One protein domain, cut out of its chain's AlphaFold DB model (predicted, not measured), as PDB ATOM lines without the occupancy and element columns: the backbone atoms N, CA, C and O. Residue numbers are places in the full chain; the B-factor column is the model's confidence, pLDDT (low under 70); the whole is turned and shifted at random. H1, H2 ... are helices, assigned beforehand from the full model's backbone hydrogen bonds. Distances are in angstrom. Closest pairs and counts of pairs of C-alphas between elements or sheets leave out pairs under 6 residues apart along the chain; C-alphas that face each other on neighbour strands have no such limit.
ATOM      1  N   LYS A 223      22.404  -1.687  14.581       68.12
ATOM      2  CA  LYS A 223      21.282  -2.382  13.937       68.12
ATOM      3  C   LYS A 223      19.947  -1.691  14.224       68.12
ATOM      4  O   LYS A 223      19.138  -1.529  13.316       68.12
ATOM      5  N   THR A 224      19.719  -1.270  15.467       68.94
ATOM      6  CA  THR A 224      18.501  -0.550  15.861       68.94
ATOM      7  C   THR A 224      18.416   0.795  15.153       68.94
ATOM      8  O   THR A 224      17.382   1.078  14.561       68.94
ATOM      9  N   LEU A 225      19.508   1.568  15.139       68.12
ATOM     10  CA  LEU A 225      19.562   2.849  14.428       68.12
ATOM     11  C   LEU A 225      19.306   2.668  12.929       68.12
ATOM     12  O   LEU A 225      18.461   3.353  12.370       68.12
ATOM     13  N   ARG A 226      19.947   1.677  12.296       71.38
ATOM     14  CA  ARG A 226      19.725   1.357  10.879       71.38
ATOM     15  C   ARG A 226      18.259   1.033  10.577       71.38
ATOM     16  O   ARG A 226      17.736   1.499   9.570       71.38
ATOM     17  N   ASN A 227      17.608   0.240  11.428       75.12
ATOM     18  CA  ASN A 227      16.196  -0.099  11.257       75.12
ATOM     19  C   ASN A 227      15.297   1.132  11.451       75.12
ATOM     20  O   ASN A 227      14.401   1.351  10.645       75.12
ATOM     21  N   GLU A 228      15.570   1.956  12.471       81.88
ATOM     22  CA  GLU A 228      14.852   3.218  12.715       81.88
ATOM     23  C   GLU A 228      14.959   4.152  11.497       81.88
ATOM     24  O   GLU A 228      13.943   4.644  11.013       81.88
ATOM     25  N   THR A 229      16.162   4.329  10.939       78.94
ATOM     26  CA  THR A 229      16.382   5.122   9.719       78.94
ATOM     27  C   THR A 229      15.628   4.549   8.520       78.94
ATOM     28  O   THR A 229      15.005   5.302   7.776       78.94
ATOM     29  N   ALA A 230      15.643   3.226   8.332       76.81
ATOM     30  CA  ALA A 230      14.911   2.587   7.240       76.81
ATOM     31  C   ALA A 230      13.396   2.826   7.350       76.81
ATOM     32  O   ALA A 230      12.755   3.153   6.352       76.81
ATOM     33  N   PHE A 231      12.839   2.721   8.560       85.75
ATOM     34  CA  PHE A 231      11.428   2.992   8.818       85.75
ATOM     35  C   PHE A 231      11.062   4.463   8.572       85.75
ATOM     36  O   PHE A 231      10.070   4.738   7.900       85.75
ATOM     37  N   ILE A 232      11.881   5.407   9.053       86.25
ATOM     38  CA  ILE A 232      11.681   6.848   8.822       86.25
ATOM     39  C   ILE A 232      11.687   7.162   7.328       86.25
ATOM     40  O   ILE A 232      10.768   7.812   6.837       86.25
ATOM     41  N   ASN A 233      12.671   6.646   6.590       84.81
ATOM     42  CA  ASN A 233      12.755   6.857   5.146       84.81
ATOM     43  C   ASN A 233      11.532   6.286   4.424       84.81
ATOM     44  O   ASN A 233      11.014   6.913   3.506       84.81
ATOM     45  N   GLN A 234      11.037   5.123   4.856       87.44
ATOM     46  CA  GLN A 234       9.833   4.528   4.286       87.44
ATOM     47  C   GLN A 234       8.583   5.374   4.561       87.44
ATOM     48  O   GLN A 234       7.761   5.553   3.662       87.44
ATOM     49  N   LEU A 235       8.439   5.905   5.777       87.25
ATOM     50  CA  LEU A 235       7.344   6.805   6.142       87.25
ATOM     51  C   LEU A 235       7.382   8.084   5.296       87.25
ATOM     52  O   LEU A 235       6.384   8.433   4.674       87.25
ATOM     53  N   VAL A 236       8.542   8.738   5.222       87.38
ATOM     54  CA  VAL A 236       8.729  10.000   4.488       87.38
ATOM     55  C   VAL A 236       8.492   9.805   2.993       87.38
ATOM     56  O   VAL A 236       7.753  10.582   2.400       87.38
ATOM     57  N   ALA A 237       9.023   8.731   2.401       86.62
ATOM     58  CA  ALA A 237       8.782   8.405   0.996       86.62
ATOM     59  C   ALA A 237       7.296   8.130   0.706       86.62
ATOM     60  O   ALA A 237       6.786   8.519  -0.343       86.62
ATOM     61  N   SER A 238       6.581   7.491   1.639       88.50
ATOM     62  CA  SER A 238       5.143   7.224   1.483       88.50
ATOM     63  C   SER A 238       4.316   8.510   1.559       88.50
ATOM     64  O   SER A 238       3.381   8.686   0.781       88.50
ATOM     65  N   VAL A 239       4.689   9.435   2.448       86.25
ATOM     66  CA  VAL A 239       4.070  10.766   2.528       86.25
ATOM     67  C   VAL A 239       4.379  11.582   1.277       86.25
ATOM     68  O   VAL A 239       3.476  12.213   0.741       86.25
ATOM     69  N   GLU A 240       5.616  11.555   0.782       87.12
ATOM     70  CA  GLU A 240       5.993  12.246  -0.454       87.12
ATOM     71  C   GLU A 240       5.175  11.748  -1.644       87.12
ATOM     72  O   GLU A 240       4.672  12.549  -2.428       87.12
ATOM     73  N   GLN A 241       4.982  10.432  -1.742       87.75
ATOM     74  CA  GLN A 241       4.173   9.833  -2.795       87.75
ATOM     75  C   GLN A 241       2.688  10.221  -2.695       87.75
ATOM     76  O   GLN A 241       2.043  10.402  -3.726       87.75
ATOM     77  N   ALA A 242       2.141  10.325  -1.481       86.19
ATOM     78  CA  ALA A 242       0.725  10.622  -1.264       86.19
ATOM     79  C   ALA A 242       0.398  12.124  -1.349       86.19
ATOM     80  O   ALA A 242      -0.631  12.496  -1.906       86.19
ATOM     81  N   HIS A 243       1.277  12.978  -0.816       83.19
ATOM     82  CA  HIS A 243       0.990  14.389  -0.515       83.19
ATOM     83  C   HIS A 243       2.011  15.376  -1.096       83.19
ATOM     84  O   HIS A 243       1.852  16.588  -0.958       83.19
ATOM     85  N   GLY A 244       3.061  14.878  -1.751       83.94
ATOM     86  CA  GLY A 244       4.119  15.681  -2.356       83.94
ATOM     87  C   GLY A 244       5.268  16.046  -1.410       83.94
ATOM     88  O   GLY A 244       5.193  15.946  -0.182       83.94
ATOM     89  N   THR A 245       6.368  16.505  -2.006       81.44
ATOM     90  CA  THR A 245       7.651  16.754  -1.323       81.44
ATOM     91  C   THR A 245       7.569  17.836  -0.238       81.44
ATOM     92  O   THR A 245       8.286  17.761   0.761       81.44
ATOM     93  N   GLY A 246       6.684  18.831  -0.388       78.56
ATOM     94  CA  GLY A 246       6.499  19.892   0.613       78.56
ATOM     95  C   GLY A 246       5.984  19.347   1.947       78.56
ATOM     96  O   GLY A 246       6.573  19.596   2.997       78.56
ATOM     97  N   VAL A 247       4.948  18.509   1.892       80.19
ATOM     98  CA  VAL A 247       4.358  17.862   3.072       80.19
ATOM     99  C   VAL A 247       5.317  16.833   3.672       80.19
ATOM    100  O   VAL A 247       5.463  16.758   4.890       80.19
ATOM    101  N   ALA A 248       6.036  16.082   2.833       80.94
ATOM    102  CA  ALA A 248       7.043  15.129   3.295       80.94
ATOM    103  C   ALA A 248       8.182  15.798   4.076       80.94
ATOM    104  O   ALA A 248       8.642  15.254   5.081       80.94
ATOM    105  N   SER A 249       8.597  16.995   3.655       77.00
ATOM    106  CA  SER A 249       9.630  17.782   4.339       77.00
ATOM    107  C   SER A 249       9.169  18.235   5.729       77.00
ATOM    108  O   SER A 249       9.933  18.146   6.690       77.00
ATOM    109  N   LEU A 250       7.901  18.640   5.863       76.31
ATOM    110  CA  LEU A 250       7.293  18.966   7.159       76.31
ATOM    111  C   LEU A 250       7.189  17.726   8.053       76.31
ATOM    112  O   LEU A 250       7.576  17.770   9.219       76.31
ATOM    113  N   VAL A 251       6.749  16.587   7.510       79.38
ATOM    114  CA  VAL A 251       6.728  15.319   8.256       79.38
ATOM    115  C   VAL A 251       8.119  14.933   8.742       79.38
ATOM    116  O   VAL A 251       8.270  14.575   9.908       79.38
ATOM    117  N   PHE A 252       9.141  15.056   7.897       79.38
ATOM    118  CA  PHE A 252      10.522  14.810   8.295       79.38
ATOM    119  C   PHE A 252      10.945  15.716   9.458       79.38
ATOM    120  O   PHE A 252      11.457  15.215  10.456       79.38
ATOM    121  N   TYR A 253      10.664  17.019   9.377       76.12
ATOM    122  CA  TYR A 253      10.953  17.975  10.449       76.12
ATOM    123  C   TYR A 253      10.280  17.579  11.774       76.12
ATOM    124  O   TYR A 253      10.939  17.457  12.808       76.12
ATOM    125  N   HIS A 254       8.981  17.276  11.743       74.75
ATOM    126  CA  HIS A 254       8.238  16.926  12.951       74.75
ATOM    127  C   HIS A 254       8.594  15.546  13.510       74.75
ATOM    128  O   HIS A 254       8.503  15.372  14.724       74.75
ATOM    129  N   ILE A 255       9.052  14.585  12.701       77.62
ATOM    130  CA  ILE A 255       9.554  13.292  13.202       77.62
ATOM    131  C   ILE A 255      10.688  13.494  14.211       77.62
ATOM    132  O   ILE A 255      10.755  12.748  15.183       77.62
ATOM    133  N   PHE A 256      11.555  14.489  14.007       70.38
ATOM    134  CA  PHE A 256      12.687  14.758  14.898       70.38
ATOM    135  C   PHE A 256      12.359  15.694  16.068       70.38
ATOM    136  O   PHE A 256      13.222  15.923  16.915       70.38
ATOM    137  N   SER A 257      11.113  16.167  16.189       66.00
ATOM    138  CA  SER A 257      10.648  16.800  17.431       66.00
ATOM    139  C   SER A 257      10.611  15.777  18.582       66.00
ATOM    140  O   SER A 257      10.336  14.589  18.376       66.00
ATOM    141  N   TYR A 258      10.917  16.228  19.804       51.66
ATOM    142  CA  TYR A 258      11.197  15.364  20.962       51.66
ATOM    143  C   TYR A 258      10.084  14.336  21.263       51.66
ATOM    144  O   TYR A 258      10.375  13.174  21.555       51.66
ATOM    145  N   SER A 259       8.812  14.730  21.141       59.75
ATOM    146  CA  SER A 259       7.647  13.868  21.398       59.75
ATOM    147  C   SER A 259       7.409  12.827  20.296       59.75
ATOM    148  O   SER A 259       7.097  11.668  20.580       59.75
ATOM    149  N   ASN A 260       7.623  13.202  19.036       65.56
ATOM    150  CA  ASN A 260       7.307  12.363  17.881       65.56
ATOM    151  C   ASN A 260       8.396  11.334  17.577       65.56
ATOM    152  O   ASN A 260       8.085  10.200  17.200       65.56
ATOM    153  N   TYR A 261       9.668  11.667  17.813       74.06
ATOM    154  CA  TYR A 261      10.760  10.727  17.564       74.06
ATOM    155  C   TYR A 261      10.635   9.478  18.444       74.06
ATOM    156  O   TYR A 261      10.869   8.354  17.995       74.06
ATOM    157  N   HIS A 262      10.208   9.646  19.699       68.88
ATOM    158  CA  HIS A 262       9.961   8.521  20.598       68.88
ATOM    159  C   HIS A 262       8.872   7.579  20.062       68.88
ATOM    160  O   HIS A 262       9.048   6.359  20.072       68.88
ATOM    161  N   LEU A 263       7.781   8.133  19.533       70.69
ATOM    162  CA  LEU A 263       6.685   7.365  18.950       70.69
ATOM    163  C   LEU A 263       7.136   6.584  17.709       70.69
ATOM    164  O   LEU A 263       6.880   5.386  17.601       70.69
ATOM    165  N   VAL A 264       7.902   7.224  16.826       75.19
ATOM    166  CA  VAL A 264       8.502   6.586  15.645       75.19
ATOM    167  C   VAL A 264       9.401   5.409  16.040       75.19
ATOM    168  O   VAL A 264       9.380   4.361  15.391       75.19
ATOM    169  N   ARG A 265      10.141   5.520  17.149       76.31
ATOM    170  CA  ARG A 265      10.943   4.403  17.681       76.31
ATOM    171  C   ARG A 265      10.089   3.237  18.166       76.31
ATOM    172  O   ARG A 265      10.478   2.087  17.967       76.31
ATOM    173  N   ILE A 266       8.955   3.514  18.809       72.69
ATOM    174  CA  ILE A 266       7.997   2.474  19.206       72.69
ATOM    175  C   ILE A 266       7.446   1.792  17.949       72.69
ATOM    176  O   ILE A 266       7.465   0.565  17.862       72.69
ATOM    177  N   MET A 267       7.054   2.569  16.938       74.88
ATOM    178  CA  MET A 267       6.518   2.040  15.682       74.88
ATOM    179  C   MET A 267       7.514   1.158  14.930       74.88
ATOM    180  O   MET A 267       7.147   0.090  14.437       74.88
ATOM    181  N   ASN A 268       8.790   1.546  14.899       79.44
ATOM    182  CA  ASN A 268       9.850   0.751  14.282       79.44
ATOM    183  C   ASN A 268      10.030  -0.632  14.944       79.44
ATOM    184  O   ASN A 268      10.570  -1.550  14.333       79.44
ATOM    185  N   ARG A 269       9.563  -0.826  16.181       73.62
ATOM    186  CA  ARG A 269       9.628  -2.126  16.868       73.62
ATOM    187  C   ARG A 269       8.467  -3.053  16.506       73.62
ATOM    188  O   ARG A 269       8.524  -4.237  16.827       73.62
ATOM    189  N   TYR A 270       7.428  -2.553  15.837       77.12
ATOM    190  CA  TYR A 270       6.336  -3.401  15.375       77.12
ATOM    191  C   TYR A 270       6.771  -4.309  14.220       77.12
ATOM    192  O   TYR A 270       7.679  -3.993  13.455       77.12
ATOM    193  N   GLY A 271       6.075  -5.435  14.048       74.81
ATOM    194  CA  GLY A 271       6.253  -6.282  12.869       74.81
ATOM    195  C   GLY A 271       5.914  -5.537  11.571       74.81
ATOM    196  O   GLY A 271       5.055  -4.651  11.554       74.81
ATOM    197  N   ALA A 272       6.533  -5.939  10.459       75.88
ATOM    198  CA  ALA A 272       6.456  -5.240   9.169       75.88
ATOM    199  C   ALA A 272       5.026  -5.000   8.634       75.88
ATOM    200  O   ALA A 272       4.791  -4.061   7.876       75.88
ATOM    201  N   ALA A 273       4.052  -5.844   8.994       74.62
ATOM    202  CA  ALA A 273       2.645  -5.631   8.639       74.62
ATOM    203  C   ALA A 273       2.034  -4.434   9.393       74.62
ATOM    204  O   ALA A 273       1.383  -3.587   8.787       74.62
ATOM    205  N   LYS A 274       2.305  -4.328  10.700       75.94
ATOM    206  CA  LYS A 274       1.841  -3.226  11.554       75.94
ATOM    207  C   LYS A 274       2.543  -1.911  11.212       75.94
ATOM    208  O   LYS A 274       1.888  -0.880  11.182       75.94
ATOM    209  N   GLN A 275       3.836  -1.956  10.881       81.38
ATOM    210  CA  GLN A 275       4.575  -0.790  10.378       81.38
ATOM    211  C   GLN A 275       3.930  -0.217   9.110       81.38
ATOM    212  O   GLN A 275       3.646   0.975   9.047       81.38
ATOM    213  N   ARG A 276       3.634  -1.077   8.125       81.12
ATOM    214  CA  ARG A 276       2.957  -0.671   6.885       81.12
ATOM    215  C   ARG A 276       1.559  -0.110   7.137       81.12
ATOM    216  O   ARG A 276       1.198   0.890   6.527       81.12
ATOM    217  N   LEU A 277       0.796  -0.724   8.041       79.50
ATOM    218  CA  LEU A 277      -0.527  -0.228   8.423       79.50
ATOM    219  C   LEU A 277      -0.446   1.160   9.068       79.50
ATOM    220  O   LEU A 277      -1.243   2.030   8.734       79.50
ATOM    221  N   ALA A 278       0.538   1.383   9.937       79.94
ATOM    222  CA  ALA A 278       0.741   2.668  10.588       79.94
ATOM    223  C   ALA A 278       1.149   3.759   9.585       79.94
ATOM    224  O   ALA A 278       0.550   4.829   9.582       79.94
ATOM    225  N   ILE A 279       2.086   3.462   8.676       84.12
ATOM    226  CA  ILE A 279       2.473   4.380   7.591       84.12
ATOM    227  C   ILE A 279       1.260   4.740   6.731       84.12
ATOM    228  O   ILE A 279       1.006   5.917   6.493       84.12
ATOM    229  N   ARG A 280       0.481   3.738   6.305       82.62
ATOM    230  CA  ARG A 280      -0.726   3.959   5.504       82.62
ATOM    231  C   ARG A 280      -1.749   4.816   6.244       82.62
ATOM    232  O   ARG A 280      -2.271   5.754   5.669       82.62
ATOM    233  N   THR A 281      -1.983   4.535   7.523       78.62
ATOM    234  CA  THR A 281      -2.932   5.294   8.350       78.62
ATOM    235  C   THR A 281      -2.525   6.760   8.470       78.62
ATOM    236  O   THR A 281      -3.377   7.633   8.316       78.62
ATOM    237  N   ILE A 282      -1.229   7.022   8.692       82.56
ATOM    238  CA  ILE A 282      -0.668   8.379   8.729       82.56
ATOM    239  C   ILE A 282      -0.856   9.070   7.380       82.56
ATOM    240  O   ILE A 282      -1.277  10.217   7.356       82.56
ATOM    241  N   CYS A 283      -0.584   8.383   6.268       83.50
ATOM    242  CA  CYS A 283      -0.779   8.954   4.937       83.50
ATOM    243  C   CYS A 283      -2.261   9.257   4.669       83.50
ATOM    244  O   CYS A 283      -2.583  10.366   4.269       83.50
ATOM    245  N   ASP A 284      -3.169   8.322   4.940       80.62
ATOM    246  CA  ASP A 284      -4.592   8.452   4.599       80.62
ATOM    247  C   ASP A 284      -5.312   9.552   5.409       80.62
ATOM    248  O   ASP A 284      -6.327  10.077   4.960       80.62
ATOM    249  N   HIS A 285      -4.800   9.902   6.593       77.69
ATOM    250  CA  HIS A 285      -5.450  10.838   7.522       77.69
ATOM    251  C   HIS A 285      -4.592  12.062   7.858       77.69
ATOM    252  O   HIS A 285      -4.899  12.794   8.800       77.69
ATOM    253  N   LEU A 286      -3.513  12.289   7.110       78.75
ATOM    254  CA  LEU A 286      -2.756  13.525   7.214       78.75
ATOM    255  C   LEU A 286      -3.646  14.675   6.721       78.75
ATOM    256  O   LEU A 286      -4.009  14.707   5.545       78.75
ATOM    257  N   ASP A 287      -4.005  15.618   7.593       71.88
ATOM    258  CA  ASP A 287      -4.771  16.797   7.180       71.88
ATOM    259  C   ASP A 287      -3.859  17.799   6.461       71.88
ATOM    260  O   ASP A 287      -3.319  18.741   7.034       71.88
ATOM    261  N   VAL A 288      -3.657  17.571   5.164       69.38
ATOM    262  CA  VAL A 288      -2.845  18.446   4.311       69.38
ATOM    263  C   VAL A 288      -3.450  19.848   4.192       69.38
ATOM    264  O   VAL A 288      -2.711  20.817   4.002       69.38
ATOM    265  N   GLY A 289      -4.773  19.977   4.338       62.81
ATOM    266  CA  GLY A 289      -5.481  21.253   4.263       62.81
ATOM    267  C   GLY A 289      -5.137  22.169   5.434       62.81
ATOM    268  O   GLY A 289      -4.825  23.340   5.219       62.81
ATOM    269  N   SER A 290      -5.094  21.626   6.654       56.38
ATOM    270  CA  SER A 290      -4.634  22.371   7.834       56.38
ATOM    271  C   SER A 290      -3.129  22.664   7.792       56.38
ATOM    272  O   SER A 290      -2.678  23.659   8.353       56.38
ATOM    273  N   ILE A 291      -2.350  21.825   7.095       57.66
ATOM    274  CA  ILE A 291      -0.891  21.951   6.966       57.66
ATOM    275  C   ILE A 291      -0.461  23.180   6.154       57.66
ATOM    276  O   ILE A 291       0.573  23.775   6.445       57.66
ATOM    277  N   HIS A 292      -1.257  23.602   5.169       53.75
ATOM    278  CA  HIS A 292      -0.924  24.746   4.311       53.75
ATOM    279  C   HIS A 292      -1.316  26.112   4.909       53.75
ATOM    280  O   HIS A 292      -0.933  27.142   4.357       53.75
ATOM    281  N   GLY A 293      -2.080  26.136   6.010       47.03
ATOM    282  CA  GLY A 293      -2.636  27.362   6.602       47.03
ATOM    283  C   GLY A 293      -1.889  27.914   7.822       47.03
ATOM    284  O   GLY A 293      -2.172  29.032   8.243       47.03
ATOM    285  N   THR A 294      -0.949  27.162   8.396       40.78
ATOM    286  CA  THR A 294      -0.226  27.532   9.627       40.78
ATOM    287  C   THR A 294       1.282  27.435   9.421       40.78
ATOM    288  O   THR A 294       1.736  26.495   8.777       40.78
ATOM    289  N   CYS A 295       2.068  28.354  10.002       41.38
ATOM    290  CA  CYS A 295       3.530  28.393   9.833       41.38
ATOM    291  C   CYS A 295       4.247  27.087  10.225       41.38
ATOM    292  O   CYS A 295       5.292  26.795   9.650       41.38
ATOM    293  N   LEU A 296       3.688  26.290  11.146       45.62
ATOM    294  CA  LEU A 296       4.179  24.959  11.523       45.62
ATOM    295  C   LEU A 296       2.996  24.083  11.971       45.62
ATOM    296  O   LEU A 296       2.560  24.171  13.119       45.62
ATOM    297  N   PRO A 297       2.415  23.262  11.090       49.94
ATOM    298  CA  PRO A 297       1.263  22.457  11.454       49.94
ATOM    299  C   PRO A 297       1.653  21.322  12.395       49.94
ATOM    300  O   PRO A 297       2.513  20.500  12.087       49.94
ATOM    301  N   ILE A 298       0.975  21.243  13.538       54.47
ATOM    302  CA  ILE A 298       1.165  20.156  14.497       54.47
ATOM    303  C   ILE A 298       0.721  18.855  13.832       54.47
ATOM    304  O   ILE A 298      -0.468  18.576  13.666       54.47
ATOM    305  N   LEU A 299       1.693  18.031  13.457       60.06
ATOM    306  CA  LEU A 299       1.428  16.691  12.968       60.06
ATOM    307  C   LEU A 299       0.899  15.832  14.114       60.06
ATOM    308  O   LEU A 299       1.657  15.314  14.932       60.06
ATOM    309  N   ARG A 300      -0.427  15.658  14.139       65.38
ATOM    310  CA  ARG A 300      -1.179  14.823  15.090       65.38
ATOM    311  C   ARG A 300      -0.928  13.318  14.890       65.38
ATOM    312  O   ARG A 300      -1.847  12.517  15.006       65.38
ATOM    313  N   ILE A 301       0.305  12.895  14.589       65.94
ATOM    314  CA  ILE A 301       0.664  11.483  14.350       65.94
ATOM    315  C   ILE A 301       0.260  10.622  15.553       65.94
ATOM    316  O   ILE A 301      -0.280   9.531  15.381       65.94
ATOM    317  N   GLN A 302       0.470  11.129  16.770       64.31
ATOM    318  CA  GLN A 302       0.076  10.438  17.995       64.31
ATOM    319  C   GLN A 302      -1.441  10.245  18.101       64.31
ATOM    320  O   GLN A 302      -1.887   9.143  18.423       64.31
ATOM    321  N   ASP A 303      -2.228  11.277  17.796       66.44
ATOM    322  CA  ASP A 303      -3.686  11.182  17.860       66.44
ATOM    323  C   ASP A 303      -4.239  10.307  16.738       66.44
ATOM    324  O   ASP A 303      -5.095   9.473  16.995       66.44
ATOM    325  N   LEU A 304      -3.693  10.407  15.522       66.75
ATOM    326  CA  LEU A 304      -4.087   9.564  14.392       66.75
ATOM    327  C   LEU A 304      -3.892   8.079  14.703       66.75
ATOM    328  O   LEU A 304      -4.765   7.258  14.423       66.75
ATOM    329  N   LEU A 305      -2.767   7.725  15.326       65.31
ATOM    330  CA  LEU A 305      -2.515   6.348  15.744       65.31
ATOM    331  C   LEU A 305      -3.413   5.933  16.914       65.31
ATOM    332  O   LEU A 305      -3.889   4.801  16.924       65.31
ATOM    333  N   ARG A 306      -3.702   6.828  17.865       65.00
ATOM    334  CA  ARG A 306      -4.631   6.550  18.972       65.00
ATOM    335  C   ARG A 306      -6.060   6.316  18.475       65.00
ATOM    336  O   ARG A 306      -6.698   5.352  18.882       65.00
ATOM    337  N   GLU A 307      -6.546   7.180  17.589       67.38
ATOM    338  CA  GLU A 307      -7.906   7.152  17.048       67.38
ATOM    339  C   GLU A 307      -8.123   5.955  16.110       67.38
ATOM    340  O   GLU A 307      -9.206   5.371  16.086       67.38
ATOM    341  N   ARG A 308      -7.106   5.579  15.323       66.75
ATOM    342  CA  ARG A 308      -7.258   4.599  14.231       66.75
ATOM    343  C   ARG A 308      -6.564   3.265  14.479       66.75
ATOM    344  O   ARG A 308      -6.836   2.303  13.764       66.75
ATOM    345  N   MET A 309      -5.696   3.177  15.485       66.56
ATOM    346  CA  MET A 309      -4.977   1.955  15.849       66.56
ATOM    347  C   MET A 309      -4.943   1.715  17.375       66.56
ATOM    348  O   MET A 309      -3.864   1.531  17.941       66.56
ATOM    349  N   PRO A 310      -6.104   1.624  18.059       57.97
ATOM    350  CA  PRO A 310      -6.178   1.537  19.525       57.97
ATOM    351  C   PRO A 310      -5.550   0.265  20.128       57.97
ATOM    352  O   PRO A 310      -5.249   0.234  21.314       57.97
TER     353      PRO A 310
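AT A GLANCE: This is residues 223 to 310 of the 353 residues of an uncharacterized protein of Setosphaeria turcica (strain 28A) (UniProt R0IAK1). Look first at the long helix H1, with H2 folded back on its later part as a helical hairpin and H4 packed along another side, running the same way. H3 packs nearly at right angles on residues 227 to 232 of H1, H6 packs nearly at right angles on H4, and the short H5 lies toward one end of the long axis, in a loop between H4 and H6. The printed part has 88 residues with six named helices, H1 to H6 in order along the chain, and no named strand; its class is all helix. It is compact, with a radius of gyration of the C-alphas of 12.2 A, and spans 38 by 26 by 25 A.

HOW THE PARTS SIT: Begin at H1, residues 223 to 243. It touches H2, residues 245 to 255, with residues 236 to 240 alone; the closest C-alphas, of Glu 240 and Ala 248, are 4.8 A apart. This hairpin runs opposite ways at a steep tilt of 36 degrees, only just past shallow. H1 also touches H4, residues 272 to 284, closest at the C-alphas of Leu 235 and Ile 279, 5.6 A apart; they run the same way at a shallow tilt of 33 degrees, only just short of steep. H2 and H4 are apart. H3, residues 258 to 268, touches residues 227 to 232 alone of H1, about perpendicular at 79 degrees, with the C-alphas of Glu 228 and Asn 268 closest at 5.8 A. H6, residues 301 to 308, touches residues 278 to 282 alone of H4, about perpendicular at 80 degrees; the C-alphas of Ile 282 and Ile 301 are closest, 6.6 A apart. H5, residues 288 to 291, touches no helix. In H1, H2, H4 and H6 every O i to N i+4 pair is within hydrogen-bond range, in H3 5 of 7 are, and H5 is too short for such a pair.

IN THESE COORDINATES: Find C-alpha 223 at (21.282, -2.382, 13.937); from there H1 runs 30.0 A to C-alpha 243 at (0.990, 14.389, -0.515). H4 is 18.2 A long, H3 16.1 A, H2 15.1 A, H6 10.5 A and H5 4.8 A. H6 ends at C-alpha 308, at (-7.258, 4.599, 14.231).

THE WHOLE: The two C-alphas farthest apart, those of Lys 223 and Gly 293, are 38.9 A apart. The printed part has no cut. The links from H1 through to H5 are tight; the link H5 to H6, 9 residues, is short. Look in the B-factor column for pLDDT under 70 at residues 223 to 225, 257 to 260, 262 and 288 to 310; the mean of the printed part is 72.9.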